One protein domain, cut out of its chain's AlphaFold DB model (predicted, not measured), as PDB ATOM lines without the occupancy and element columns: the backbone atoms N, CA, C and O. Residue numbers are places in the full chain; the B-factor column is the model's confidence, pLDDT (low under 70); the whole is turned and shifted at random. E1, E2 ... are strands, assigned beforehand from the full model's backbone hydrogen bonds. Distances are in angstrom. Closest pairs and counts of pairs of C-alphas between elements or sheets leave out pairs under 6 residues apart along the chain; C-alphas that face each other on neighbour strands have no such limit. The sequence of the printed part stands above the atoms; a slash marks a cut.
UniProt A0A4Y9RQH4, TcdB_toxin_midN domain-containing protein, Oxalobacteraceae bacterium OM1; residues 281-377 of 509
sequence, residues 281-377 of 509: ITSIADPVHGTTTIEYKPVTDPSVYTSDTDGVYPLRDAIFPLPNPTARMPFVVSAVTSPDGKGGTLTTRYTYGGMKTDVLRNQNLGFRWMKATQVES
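What this domain is: This is residues 281 to 377 of the 509 residues of the protein "TcdB_toxin_midN domain-containing protein" of Oxalobacteraceae bacterium OM1 (UniProt A0A4Y9RQH4). These coordinates hold one long, narrow, twisted sheet: E1, E2, E4, E5 and E6 make its wide part, and it narrows to the far end of the E5 and E6 hairpin, where short E3 runs beside E5. E5, the longest strand, bends on its way to that end, and the loop of residues 323 to 328 sticks out. The printed part has 97 residues, with no named helix and six named strands, which follow one another along the chain as E1, E2, E3, E4, E5 and E6; the sheet is branched, its neighbour pairs are antiparallel, and the class is all strand. The whole is loose, with a radius of gyration of the C-alphas of 16.5 A, and elongated, spanning 51 by 28 by 21 A.

Where its parts are: Find C-alpha 283 at (25.583, -17.349, -8.151); here E1 begins, residues 283 to 286, 10.0 A long. E2 follows at residues 290 to 298 and runs 27.0 A. Go on to residues 315 to 317 for E3, 6.9 A long, and to residues 331 to 339 for E4, 23.9 A. E5 starts at C-alpha 345, (18.082, -17.172, 3.770), and runs 39.5 A to residue 358, bending by 52 degrees at residue 354. E6, residues 363 to 374, is 31.3 A long and ends at C-alpha 374, (9.586, -12.238, -0.450).

How they stand to each other: Start at the edge strand E1, which forms an antiparallel hairpin with E2 at 165 degrees; N 284 is 2.9 A from O 292, within hydrogen-bond range. On the other side of E2 look for E4, antiparallel at 160 degrees, with N 293 and O 337 2.8 A apart. The pairing is staggered: E2 pairs with E1 over residues 290 to 293 and with E4 over residues 293 to 298. E4, E5 and E6 form a meander, each strand the antiparallel neighbour of the one before. In the hairpin of E4 and E5, N 346 and O 338 are 2.7 A apart. In the hairpin of E5 and E6, at 156 degrees, N 351 and O 371 are 2.9 A apart. E5 has three neighbours: E4 beside residues 345 to 350 and E3 beside residues 356 to 358 lie on one side, E6 on the other side. Check E3 by N 316 and O 357, 2.8 A apart. Residues 305 to 306 pair with residues 352 to 353 of E5, parallel. E1 and E6 are apart.

The domain as a whole: The two C-alphas farthest apart, those of Tyr 313 and Gly 343, are 51.6 A from each other. The printed part has no cut. The links E2 to E3, 16 residues, and E3 to E4, 13 residues, are long. Mean pLDDT of the printed part is 85.7; look for values under 70 at residues 319 to 328, of which 323 to 328 stand free.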
ATOM      1  N   ILE A 281      24.948 -15.709 -14.912       89.94
ATOM      2  CA  ILE A 281      25.375 -15.620 -13.515       89.94
ATOM      3  C   ILE A 281      24.326 -16.327 -12.655       89.94
ATOM      4  O   ILE A 281      23.260 -15.778 -12.409       89.94
ATOM      5  N   THR A 282      24.613 -17.545 -12.202       93.12
ATOM      6  CA  THR A 282      23.709 -18.326 -11.334       93.12
ATOM      7  C   THR A 282      24.033 -18.184  -9.852       93.12
ATOM      8  O   THR A 282      23.208 -18.512  -8.998       93.12
ATOM      9  N   SER A 283      25.220 -17.676  -9.521       94.00
ATOM     10  CA  SER A 283      25.583 -17.349  -8.151       94.00
ATOM     11  C   SER A 283      26.629 -16.244  -8.072       94.00
ATOM     12  O   SER A 283      27.434 -16.043  -8.982       94.00
ATOM     13  N   ILE A 284      26.596 -15.524  -6.956       94.62
ATOM     14  CA  ILE A 284      27.602 -14.549  -6.547       94.62
ATOM     15  C   ILE A 284      27.987 -14.924  -5.122       94.62
ATOM     16  O   ILE A 284      27.131 -14.964  -4.239       94.62
ATOM     17  N   ALA A 285      29.260 -15.238  -4.903       93.44
ATOM     18  CA  ALA A 285      29.777 -15.583  -3.586       93.44
ATOM     19  C   ALA A 285      30.636 -14.440  -3.047       93.44
ATOM     20  O   ALA A 285      31.588 -14.006  -3.698       93.44
ATOM     21  N   ASP A 286      30.311 -13.990  -1.842       86.88
ATOM     22  CA  ASP A 286      31.112 -13.066  -1.052       86.88
ATOM     23  C   ASP A 286      31.633 -13.813   0.190       86.88
ATOM     24  O   ASP A 286      30.829 -14.383   0.937       86.88
ATOM     25  N   PRO A 287      32.953 -13.815   0.460       84.75
ATOM     26  CA  PRO A 287      33.520 -14.421   1.664       84.75
ATOM     27  C   PRO A 287      32.888 -13.950   2.985       84.75
ATOM     28  O   PRO A 287      32.939 -14.679   3.973       84.75
ATOM     29  N   VAL A 288      32.326 -12.739   3.021       84.19
ATOM     30  CA  VAL A 288      31.739 -12.119   4.217       84.19
ATOM     31  C   VAL A 288      30.231 -12.349   4.295       84.19
ATOM     32  O   VAL A 288      29.705 -12.615   5.375       84.19
ATOM     33  N   HIS A 289      29.531 -12.252   3.165       79.94
ATOM     34  CA  HIS A 289      28.064 -12.242   3.124       79.94
ATOM     35  C   HIS A 289      27.450 -13.559   2.633       79.94
ATOM     36  O   HIS A 289      26.228 -13.679   2.595       79.94
ATOM     37  N   GLY A 290      28.276 -14.556   2.307       88.25
ATOM     38  CA  GLY A 290      27.859 -15.869   1.824       88.25
ATOM     39  C   GLY A 290      27.522 -15.875   0.331       88.25
ATOM     40  O   GLY A 290      28.020 -15.058  -0.441       88.25
ATOM     41  N   THR A 291      26.699 -16.837  -0.089       94.62
ATOM     42  CA  THR A 291      26.376 -17.054  -1.507       94.62
ATOM     43  C   THR A 291      24.956 -16.609  -1.818       94.62
ATOM     44  O   THR A 291      24.001 -17.161  -1.275       94.62
ATOM     45  N   THR A 292      24.820 -15.669  -2.748       96.12
ATOM     46  CA  THR A 292      23.553 -15.350  -3.406       96.12
ATOM     47  C   THR A 292      23.381 -16.248  -4.624       96.12
ATOM     48  O   THR A 292      24.275 -16.316  -5.466       96.12
ATOM     49  N   THR A 293      22.239 -16.920  -4.746       97.00
ATOM     50  CA  THR A 293      21.874 -17.716  -5.926       97.00
ATOM     51  C   THR A 293      20.797 -17.009  -6.738       97.00
ATOM     52  O   THR A 293      19.916 -16.346  -6.188       97.00
ATOM     53  N   ILE A 294      20.873 -17.153  -8.059       97.31
ATOM     54  CA  ILE A 294      19.962 -16.533  -9.018       97.31
ATOM     55  C   ILE A 294      19.394 -17.632  -9.911       97.31
ATOM     56  O   ILE A 294      20.132 -18.362 -10.575       97.31
ATOM     57  N   GLU A 295      18.072 -17.741  -9.924       95.81
ATOM     58  CA  GLU A 295      17.330 -18.664 -10.772       95.81
ATOM     59  C   GLU A 295      16.708 -17.911 -11.944       95.81
ATOM     60  O   GLU A 295      16.246 -16.776 -11.799       95.81
ATOM     61  N   TYR A 296      16.662 -18.566 -13.103       92.69
ATOM     62  CA  TYR A 296      16.094 -18.013 -14.325       92.69
ATOM     63  C   TYR A 296      15.045 -18.950 -14.898       92.69
ATOM     64  O   TYR A 296      15.219 -20.169 -14.884       92.69
ATOM     65  N   LYS A 297      14.011 -18.365 -15.496       90.38
ATOM     66  CA  LYS A 297      13.016 -19.076 -16.300       90.38
ATOM     67  C   LYS A 297      12.807 -18.359 -17.630       90.38
ATOM     68  O   LYS A 297      12.977 -17.135 -17.682       90.38
ATOM     69  N   PRO A 298      12.500 -19.098 -18.703       86.88
ATOM     70  CA  PRO A 298      12.197 -18.468 -19.973       86.88
ATOM     71  C   PRO A 298      10.883 -17.696 -19.869       86.88
ATOM     72  O   PRO A 298      10.000 -18.052 -19.088       86.88
ATOM     73  N   VAL A 299      10.733 -16.642 -20.667       86.25
ATOM     74  CA  VAL A 299       9.483 -15.862 -20.717       86.25
ATOM     75  C   VAL A 299       8.299 -16.645 -21.296       86.25
ATOM     76  O   VAL A 299       7.168 -16.207 -21.167       86.25
ATOM     77  N   THR A 300       8.508 -17.811 -21.902       83.06
ATOM     78  CA  THR A 300       7.430 -18.754 -22.258       83.06
ATOM     79  C   THR A 300       6.854 -19.497 -21.058       83.06
ATOM     80  O   THR A 300       5.759 -20.045 -21.170       83.06
ATOM     81  N   ASP A 301       7.549 -19.534 -19.916       86.81
ATOM     82  CA  ASP A 301       7.043 -20.203 -18.721       86.81
ATOM     83  C   ASP A 301       5.918 -19.352 -18.092       86.81
ATOM     84  O   ASP A 301       6.173 -18.260 -17.560       86.81
ATOM     85  N   PRO A 302       4.662 -19.848 -18.088       89.31
ATOM     86  CA  PRO A 302       3.510 -19.085 -17.613       89.31
ATOM     87  C   PRO A 302       3.545 -18.822 -16.101       89.31
ATOM     88  O   PRO A 302       2.758 -18.027 -15.593       89.31
ATOM     89  N   SER A 303       4.442 -19.475 -15.350       93.38
ATOM     90  CA  SER A 303       4.633 -19.199 -13.921       93.38
ATOM     91  C   SER A 303       5.392 -17.899 -13.645       93.38
ATOM     92  O   SER A 303       5.334 -17.410 -12.515       93.38
ATOM     93  N   VAL A 304       6.091 -17.334 -14.638       94.56
ATOM     94  CA  VAL A 304       6.880 -16.099 -14.480       94.56
ATOM     95  C   VAL A 304       6.452 -14.966 -15.394       94.56
ATOM     96  O   VAL A 304       6.709 -13.816 -15.044       94.56
ATOM     97  N   TYR A 305       5.806 -15.250 -16.524       93.19
ATOM     98  CA  TYR A 305       5.411 -14.222 -17.480       93.19
ATOM     99  C   TYR A 305       3.953 -14.350 -17.917       93.19
ATOM    100  O   TYR A 305       3.414 -15.441 -18.086       93.19
ATOM    101  N   THR A 306       3.309 -13.205 -18.123       92.50
ATOM    102  CA  THR A 306       1.979 -13.107 -18.726       92.50
ATOM    103  C   THR A 306       1.985 -11.994 -19.771       92.50
ATOM    104  O   THR A 306       2.266 -10.838 -19.445       92.50
ATOM    105  N   SER A 307       1.697 -12.325 -21.031       86.81
ATOM    106  CA  SER A 307       1.574 -11.334 -22.105       86.81
ATOM    107  C   SER A 307       0.279 -10.530 -21.970       86.81
ATOM    108  O   SER A 307      -0.744 -11.065 -21.538       86.81
ATOM    109  N   ASP A 308       0.315  -9.264 -22.384       89.00
ATOM    110  CA  ASP A 308      -0.912  -8.514 -22.659       89.00
ATOM    111  C   ASP A 308      -1.484  -8.936 -24.035       89.00
ATOM    112  O   ASP A 308      -0.903  -9.778 -24.730       89.00
ATOM    113  N   THR A 309      -2.649  -8.399 -24.404       84.44
ATOM    114  CA  THR A 309      -3.360  -8.701 -25.665       84.44
ATOM    115  C   THR A 309      -3.862  -7.442 -26.382       84.44
ATOM    116  O   THR A 309      -4.812  -7.491 -27.165       84.44
ATOM    117  N   ASP A 310      -3.262  -6.294 -26.079       83.69
ATOM    118  CA  ASP A 310      -3.669  -4.956 -26.517       83.69
ATOM    119  C   ASP A 310      -2.626  -4.275 -27.424       83.69
ATOM    120  O   ASP A 310      -2.715  -3.077 -27.702       83.69
ATOM    121  N   GLY A 311      -1.617  -5.014 -27.889       77.06
ATOM    122  CA  GLY A 311      -0.633  -4.555 -28.861       77.06
ATOM    123  C   GLY A 311      -1.283  -4.128 -30.177       77.06
ATOM    124  O   GLY A 311      -1.968  -4.907 -30.838       77.06
ATOM    125  N   VAL A 312      -1.036  -2.880 -30.576       78.06
ATOM    126  CA  VAL A 312      -1.469  -2.316 -31.858       78.06
ATOM    127  C   VAL A 312      -0.252  -1.751 -32.572       78.06
ATOM    128  O   VAL A 312       0.490  -0.955 -31.990       78.06
ATOM    129  N   TYR A 313      -0.073  -2.135 -33.840       70.69
ATOM    130  CA  TYR A 313       1.030  -1.667 -34.679       70.69
ATOM    131  C   TYR A 313       1.193  -0.135 -34.581       70.69
ATOM    132  O   TYR A 313       0.200   0.591 -34.685       70.69
ATOM    133  N   PRO A 314       2.421   0.381 -34.385       72.62
ATOM    134  CA  PRO A 314       3.713  -0.316 -34.477       72.62
ATOM    135  C   PRO A 314       4.157  -1.051 -33.203       72.62
ATOM    136  O   PRO A 314       5.238  -1.636 -33.182       72.62
ATOM    137  N   LEU A 315       3.352  -1.027 -32.139       82.88
ATOM    138  CA  LEU A 315       3.639  -1.750 -30.905       82.88
ATOM    139  C   LEU A 315       3.123  -3.185 -30.996       82.88
ATOM    140  O   LEU A 315       1.994  -3.432 -31.415       82.88
ATOM    141  N   ARG A 316       3.936  -4.136 -30.553       78.31
ATOM    142  CA  ARG A 316       3.583  -5.555 -30.499       78.31
ATOM    143  C   ARG A 316       3.786  -6.077 -29.086       78.31
ATOM    144  O   ARG A 316       4.805  -5.775 -28.462       78.31
ATOM    145  N   ASP A 317       2.841  -6.874 -28.604       80.75
ATOM    146  CA  ASP A 317       3.050  -7.656 -27.388       80.75
ATOM    147  C   ASP A 317       4.087  -8.739 -27.676       80.75
ATOM    148  O   ASP A 317       4.047  -9.406 -28.713       80.75
ATOM    149  N   ALA A 318       5.049  -8.908 -26.777       70.69
ATOM    150  CA  ALA A 318       6.026  -9.970 -26.911       70.69
ATOM    151  C   ALA A 318       5.343 -11.300 -26.553       70.69
ATOM    152  O   ALA A 318       5.229 -11.674 -25.381       70.69
ATOM    153  N   ILE A 319       4.828 -11.959 -27.591       63.38
ATOM    154  CA  ILE A 319       4.303 -13.321 -27.558       63.38
ATOM    155  C   ILE A 319       5.439 -14.237 -28.008       63.38
ATOM    156  O   ILE A 319       6.025 -14.032 -29.071       63.38
ATOM    157  N   PHE A 320       5.767 -15.216 -27.169       62.72
ATOM    158  CA  PHE A 320       6.852 -16.164 -27.395       62.72
ATOM    159  C   PHE A 320       6.297 -17.580 -27.628       62.72
ATOM    160  O   PHE A 320       5.245 -17.901 -27.068       62.72
ATOM    161  N   PRO A 321       6.986 -18.434 -28.412       52.44
ATOM    162  CA  PRO A 321       8.262 -18.183 -29.096       52.44
ATOM    163  C   PRO A 321       8.127 -17.191 -30.263       52.44
ATOM    164  O   PRO A 321       7.078 -17.102 -30.902       52.44
ATOM    165  N   LEU A 322       9.183 -16.405 -30.512       50.75
ATOM    166  CA  LEU A 322       9.199 -15.461 -31.633       50.75
ATOM    167  C   LEU A 322       9.284 -16.230 -32.967       50.75
ATOM    168  O   LEU A 322       9.927 -17.274 -33.017       50.75
ATOM    169  N   PRO A 323       8.695 -15.725 -34.068       45.44
ATOM    170  CA  PRO A 323       8.734 -16.396 -35.373       45.44
ATOM    171  C   PRO A 323      10.119 -16.445 -36.033       45.44
ATOM    172  O   PRO A 323      10.255 -17.060 -37.087       45.44
ATOM    173  N   ASN A 324      11.117 -15.761 -35.467       48.47
ATOM    174  CA  ASN A 324      12.456 -15.693 -36.029       48.47
ATOM    175  C   ASN A 324      13.337 -16.803 -35.419       48.47
ATOM    176  O   ASN A 324      13.602 -16.742 -34.217       48.47
ATOM    177  N   PRO A 325      13.834 -17.767 -36.220       41.03
ATOM    178  CA  PRO A 325      14.681 -18.861 -35.740       41.03
ATOM    179  C   PRO A 325      16.031 -18.396 -35.167       41.03
ATOM    180  O   PRO A 325      16.688 -19.165 -34.473       41.03
ATOM    181  N   THR A 326      16.448 -17.143 -35.402       46.28
ATOM    182  CA  THR A 326      17.656 -16.554 -34.793       46.28
ATOM    183  C   THR A 326      17.369 -15.731 -33.534       46.28
ATOM    184  O   THR A 326      18.296 -15.332 -32.824       46.28
ATOM    185  N   ALA A 327      16.096 -15.466 -33.214       51.91
ATOM    186  CA  ALA A 327      15.733 -14.682 -32.042       51.91
ATOM    187  C   ALA A 327      15.771 -15.549 -30.778       51.91
ATOM    188  O   ALA A 327      14.891 -16.371 -30.531       51.91
ATOM    189  N   ARG A 328      16.786 -15.311 -29.943       63.38
ATOM    190  CA  ARG A 328      16.937 -15.948 -28.628       63.38
ATOM    191  C   ARG A 328      15.687 -15.758 -27.787       63.38
ATOM    192  O   ARG A 328      15.182 -14.638 -27.660       63.38
ATOM    193  N   MET A 329      15.262 -16.818 -27.112       73.75
ATOM    194  CA  MET A 329      14.212 -16.677 -26.124       73.75
ATOM    195  C   MET A 329      14.728 -15.927 -24.883       73.75
ATOM    196  O   MET A 329      15.710 -16.352 -24.269       73.75
ATOM    197  N   PRO A 330      14.082 -14.819 -24.474       78.69
ATOM    198  CA  PRO A 330      14.479 -14.099 -23.277       78.69
ATOM    199  C   PRO A 330      14.275 -14.939 -22.018       78.69
ATOM    200  O   PRO A 330      13.285 -15.656 -21.865       78.69
ATOM    201  N   PHE A 331      15.191 -14.781 -21.071       86.25
ATOM    202  CA  PHE A 331      15.041 -15.310 -19.724       86.25
ATOM    203  C   PHE A 331      14.911 -14.167 -18.741       86.25
ATOM    204  O   PHE A 331      15.572 -13.135 -18.861       86.25
ATOM    205  N   VAL A 332      14.085 -14.392 -17.733       92.69
ATOM    206  CA  VAL A 332      13.911 -13.478 -16.615       92.69
ATOM    207  C   VAL A 332      14.380 -14.147 -15.338       92.69
ATOM    208  O   VAL A 332      14.318 -15.370 -15.197       92.69
ATOM    209  N   VAL A 333      14.860 -13.336 -14.398       96.81
ATOM    210  CA  VAL A 333      15.159 -13.804 -13.044       96.81
ATOM    211  C   VAL A 333      13.847 -14.256 -12.414       96.81
ATOM    212  O   VAL A 333      12.938 -13.443 -12.276       96.81
ATOM    213  N   SER A 334      13.731 -15.528 -12.046       97.38
ATOM    214  CA  SER A 334      12.539 -16.090 -11.401       97.38
ATOM    215  C   SER A 334      12.637 -16.052  -9.881       97.38
ATOM    216  O   SER A 334      11.626 -15.873  -9.199       97.38
ATOM    217  N   ALA A 335      13.848 -16.195  -9.342       98.19
ATOM    218  CA  ALA A 335      14.110 -16.085  -7.917       98.19
ATOM    219  C   ALA A 335      15.543 -15.622  -7.635       98.19
ATOM    220  O   ALA A 335      16.471 -15.932  -8.379       98.19
ATOM    221  N   VAL A 336      15.712 -14.901  -6.529       98.19
ATOM    222  CA  VAL A 336      17.016 -14.594  -5.934       98.19
ATOM    223  C   VAL A 336      16.975 -15.021  -4.478       98.19
ATOM    224  O   VAL A 336      16.103 -14.560  -3.739       98.19
ATOM    225  N   THR A 337      17.927 -15.852  -4.068       97.75
ATOM    226  CA  THR A 337      18.075 -16.304  -2.681       97.75
ATOM    227  C   THR A 337      19.397 -15.798  -2.142       97.75
ATOM    228  O   THR A 337      20.439 -16.038  -2.740       97.75
ATOM    229  N   SER A 338      19.367 -15.067  -1.033       95.25
ATOM    230  CA  SER A 338      20.564 -14.524  -0.381       95.25
ATOM    231  C   SER A 338      20.562 -14.840   1.112       95.25
ATOM    232  O   SER A 338      19.488 -15.030   1.678       95.25
ATOM    233  N   PRO A 339      21.720 -14.880   1.785       94.00
ATOM    234  CA  PRO A 339      21.769 -15.032   3.234       94.00
ATOM    235  C   PRO A 339      21.081 -13.863   3.950       94.00
ATOM    236  O   PRO A 339      21.186 -12.713   3.532       94.00
ATOM    237  N   ASP A 340      20.384 -14.151   5.048       91.62
ATOM    238  CA  ASP A 340      19.644 -13.147   5.832       91.62
ATOM    239  C   ASP A 340      20.505 -12.429   6.894       91.62
ATOM    240  O   ASP A 340      20.008 -11.607   7.669       91.62
ATOM    241  N   GLY A 341      21.795 -12.773   6.964       87.44
ATOM    242  CA  GLY A 341      22.746 -12.278   7.963       87.44
ATOM    243  C   GLY A 341      22.575 -12.868   9.372       87.44
ATOM    244  O   GLY A 341      23.291 -12.467  10.286       87.44
ATOM    245  N   LYS A 342      21.648 -13.815   9.573       89.38
ATOM    246  CA  LYS A 342      21.331 -14.471  10.857       89.38
ATOM    247  C   LYS A 342      21.464 -15.998  10.800       89.38
ATOM    248  O   LYS A 342      21.068 -16.686  11.739       89.38
ATOM    249  N   GLY A 343      22.041 -16.522   9.719       84.94
ATOM    250  CA  GLY A 343      22.218 -17.957   9.480       84.94
ATOM    251  C   GLY A 343      21.070 -18.610   8.703       84.94
ATOM    252  O   GLY A 343      21.095 -19.823   8.518       84.94
ATOM    253  N   GLY A 344      20.089 -17.827   8.245       91.00
ATOM    254  CA  GLY A 344      19.035 -18.237   7.323       91.00
ATOM    255  C   GLY A 344      19.212 -17.642   5.923       91.00
ATOM    256  O   GLY A 344      20.269 -17.120   5.557       91.00
ATOM    257  N   THR A 345      18.146 -17.714   5.130       93.94
ATOM    258  CA  THR A 345      18.082 -17.172   3.770       93.94
ATOM    259  C   THR A 345      16.849 -16.301   3.587       93.94
ATOM    260  O   THR A 345      15.833 -16.501   4.248       93.94
ATOM    261  N   LEU A 346      16.942 -15.370   2.647       96.12
ATOM    262  CA  LEU A 346      15.851 -14.569   2.122       96.12
ATOM    263  C   LEU A 346      15.706 -14.838   0.630       96.12
ATOM    264  O   LEU A 346      16.644 -14.619  -0.140       96.12
ATOM    265  N   THR A 347      14.518 -15.268   0.227       98.06
ATOM    266  CA  THR A 347      14.182 -15.606  -1.153       98.06
ATOM    267  C   THR A 347      13.172 -14.606  -1.687       98.06
ATOM    268  O   THR A 347      12.077 -14.464  -1.150       98.06
ATOM    269  N   THR A 348      13.504 -13.937  -2.786       98.44
ATOM    270  CA  THR A 348      12.559 -13.091  -3.524       98.44
ATOM    271  C   THR A 348      12.213 -13.758  -4.843       98.44
ATOM    272  O   THR A 348      13.103 -14.011  -5.648       98.44
ATOM    273  N   ARG A 349      10.927 -14.035  -5.069       98.44
ATOM    274  CA  ARG A 349      10.395 -14.542  -6.341       98.44
ATOM    275  C   ARG A 349       9.866 -13.404  -7.193       98.44
ATOM    276  O   ARG A 349       9.261 -12.476  -6.660       98.44
ATOM    277  N   TYR A 350      10.036 -13.520  -8.500       98.50
ATOM    278  CA  TYR A 350       9.634 -12.492  -9.448       98.50
ATOM    279  C   TYR A 350       8.663 -13.042 -10.486       98.50
ATOM    280  O   TYR A 350       8.849 -14.142 -11.005       98.50
ATOM    281  N   THR A 351       7.649 -12.247 -10.807       98.06
ATOM    282  CA  THR A 351       6.807 -12.430 -11.992       98.06
ATOM    283  C   THR A 351       6.714 -11.122 -12.766       98.06
ATOM    284  O   THR A 351       6.906 -10.040 -12.206       98.06
ATOM    285  N   TYR A 352       6.445 -11.214 -14.060       97.50
ATOM    286  CA  TYR A 352       6.501 -10.107 -15.006       97.50
ATOM    287  C   TYR A 352       5.314 -10.181 -15.958       97.50
ATOM    288  O   TYR A 352       4.751 -11.253 -16.184       97.50
ATOM    289  N   GLY A 353       4.972  -9.067 -16.593       95.31
ATOM    290  CA  GLY A 353       4.013  -9.128 -17.681       95.31
ATOM    291  C   GLY A 353       3.947  -7.891 -18.547       95.31
ATOM    292  O   GLY A 353       4.538  -6.849 -18.247       95.31
ATOM    293  N   GLY A 354       3.251  -8.061 -19.666       93.56
ATOM    294  CA  GLY A 354       3.053  -7.017 -20.659       93.56
ATOM    295  C   GLY A 354       4.352  -6.544 -21.296       93.56
ATOM    296  O   GLY A 354       4.581  -5.344 -21.375       93.56
ATOM    297  N   MET A 355       5.265  -7.443 -21.682       91.69
ATOM    298  CA  MET A 355       6.439  -7.011 -22.448       91.69
ATOM    299  C   MET A 355       5.980  -6.517 -23.818       91.69
ATOM    300  O   MET A 355       5.237  -7.221 -24.501       91.69
ATOM    301  N   LYS A 356       6.435  -5.330 -24.231       88.75
ATOM    302  CA  LYS A 356       6.121  -4.769 -25.552       88.75
ATOM    303  C   LYS A 356       7.380  -4.448 -26.343       88.75
ATOM    304  O   LYS A 356       8.415  -4.085 -25.784       88.75
ATOM    305  N   THR A 357       7.269  -4.539 -27.657       84.00
ATOM    306  CA  THR A 357       8.295  -4.124 -28.617       84.00
ATOM    307  C   THR A 357       7.719  -3.091 -29.572       84.00
ATOM    308  O   THR A 357       6.601  -3.259 -30.056       84.00
ATOM    309  N   ASP A 358       8.481  -2.043 -29.855       82.25
ATOM    310  CA  ASP A 358       8.224  -1.099 -30.934       82.25
ATOM    311  C   ASP A 358       8.963  -1.576 -32.178       82.25
ATOM    312  O   ASP A 358      10.195  -1.539 -32.241       82.25
ATOM    313  N   VAL A 359       8.188  -2.060 -33.139       73.00
ATOM    314  CA  VAL A 359       8.693  -2.713 -34.343       73.00
ATOM    315  C   VAL A 359       9.412  -1.709 -35.245       73.00
ATOM    316  O   VAL A 359      10.542  -1.944 -35.651       73.00
ATOM    317  N   LEU A 360       8.823  -0.528 -35.462       72.31
ATOM    318  CA  LEU A 360       9.411   0.506 -36.325       72.31
ATOM    319  C   LEU A 360      10.736   1.055 -35.791       72.31
ATOM    320  O   LEU A 360      11.549   1.570 -36.556       72.31
ATOM    321  N   ARG A 361      10.929   1.011 -34.471       73.19
ATOM    322  CA  ARG A 361      12.156   1.484 -33.815       73.19
ATOM    323  C   ARG A 361      13.117   0.355 -33.459       73.19
ATOM    324  O   ARG A 361      14.142   0.645 -32.846       73.19
ATOM    325  N   ASN A 362      12.778  -0.895 -33.790       71.62
ATOM    326  CA  ASN A 362      13.482  -2.099 -33.352       71.62
ATOM    327  C   ASN A 362      13.849  -2.041 -31.851       71.62
ATOM    328  O   ASN A 362      14.989  -2.271 -31.439       71.62
ATOM    329  N   GLN A 363      12.884  -1.628 -31.020       78.88
ATOM    330  CA  GLN A 363      13.114  -1.311 -29.612       78.88
ATOM    331  C   GLN A 363      12.274  -2.201 -28.698       78.88
ATOM    332  O   GLN A 363      11.055  -2.290 -28.828       78.88
ATOM    333  N   ASN A 364      12.906  -2.796 -27.686       85.00
ATOM    334  CA  ASN A 364      12.183  -3.397 -26.570       85.00
ATOM    335  C   ASN A 364      11.761  -2.307 -25.570       85.00
ATOM    336  O   ASN A 364      12.602  -1.547 -25.088       85.00
ATOM    337  N   LEU A 365      10.466  -2.223 -25.261       90.25
ATOM    338  CA  LEU A 365       9.898  -1.225 -24.345       90.25
ATOM    339  C   LEU A 365       9.900  -1.689 -22.879       90.25
ATOM    340  O   LEU A 365       9.425  -0.961 -22.007       90.25
ATOM    341  N   GLY A 366      10.433  -2.882 -22.605       92.06
ATOM    342  CA  GLY A 366      10.434  -3.519 -21.293       92.06
ATOM    343  C   GLY A 366       9.087  -4.147 -20.937       92.06
ATOM    344  O   GLY A 366       8.163  -4.189 -21.751       92.06
ATOM    345  N   PHE A 367       8.983  -4.641 -19.704       95.38
ATOM    346  CA  PHE A 367       7.737  -5.142 -19.121       95.38
ATOM    347  C   PHE A 367       6.849  -3.986 -18.659       95.38
ATOM    348  O   PHE A 367       7.349  -3.021 -18.078       95.38
ATOM    349  N   ARG A 368       5.531  -4.103 -18.857       96.50
ATOM    350  CA  ARG A 368       4.549  -3.179 -18.280       96.50
ATOM    351  C   ARG A 368       4.525  -3.281 -16.762       96.50
ATOM    352  O   ARG A 368       4.373  -2.269 -16.090       96.50
ATOM    353  N   TRP A 369       4.707  -4.475 -16.208       97.88
ATOM    354  CA  TRP A 369       4.746  -4.655 -14.762       97.88
ATOM    355  C   TRP A 369       5.711  -5.747 -14.316       97.88
ATOM    356  O   TRP A 369       6.022  -6.683 -15.055       97.88
ATOM    357  N   MET A 370       6.150  -5.637 -13.063       98.25
ATOM    358  CA  MET A 370       6.854  -6.689 -12.333       98.25
ATOM    359  C   MET A 370       6.288  -6.832 -10.919       98.25
ATOM    360  O   MET A 370       5.903  -5.846 -10.291       98.25
ATOM    361  N   LYS A 371       6.282  -8.048 -10.381       98.44
ATOM    362  CA  LYS A 371       5.928  -8.336  -8.991       98.44
ATOM    363  C   LYS A 371       7.068  -9.086  -8.318       98.44
ATOM    364  O   LYS A 371       7.403 -10.187  -8.733       98.44
ATOM    365  N   ALA A 372       7.614  -8.519  -7.250       98.44
ATOM    366  CA  ALA A 372       8.593  -9.164  -6.381       98.44
ATOM    367  C   ALA A 372       7.904  -9.632  -5.092       98.44
ATOM    368  O   ALA A 372       7.230  -8.838  -4.445       98.44
ATOM    369  N   THR A 373       8.046 -10.900  -4.715       98.19
ATOM    370  CA  THR A 373       7.437 -11.485  -3.508       98.19
ATOM    371  C   THR A 373       8.513 -12.120  -2.643       98.19
ATOM    372  O   THR A 373       9.162 -13.071  -3.077       98.19
ATOM    373  N   GLN A 374       8.690 -11.623  -1.422       97.81
ATOM    374  CA  GLN A 374       9.586 -12.238  -0.450       97.81
ATOM    375  C   GLN A 374       8.898 -13.458   0.169       97.81
ATOM    376  O   GLN A 374       7.804 -13.345   0.724       97.81
ATOM    377  N   VAL A 375       9.521 -14.628   0.058       97.31
ATOM    378  CA  VAL A 375       8.921 -15.914   0.440       97.31
ATOM    379  C   VAL A 375       8.717 -16.001   1.950       97.31
ATOM    380  O   VAL A 375       7.673 -16.463   2.397       97.31
ATOM    381  N   GLU A 376       9.686 -15.530   2.731       95.69
ATOM    382  CA  GLU A 376       9.698 -15.676   4.188       95.69
ATOM    383  C   GLU A 376       8.680 -14.758   4.869       95.69
ATOM    384  O   GLU A 376       8.051 -15.150   5.851       95.69
ATOM    385  N   SER A 377       8.506 -13.538   4.353       94.62
ATOM    386  CA  SER A 377       7.558 -12.575   4.915       94.62
ATOM    387  C   SER A 377       6.188 -12.629   4.255       94.62
ATOM    388  O   SER A 377       5.243 -12.159   4.870       94.62
TER     389      SER A 377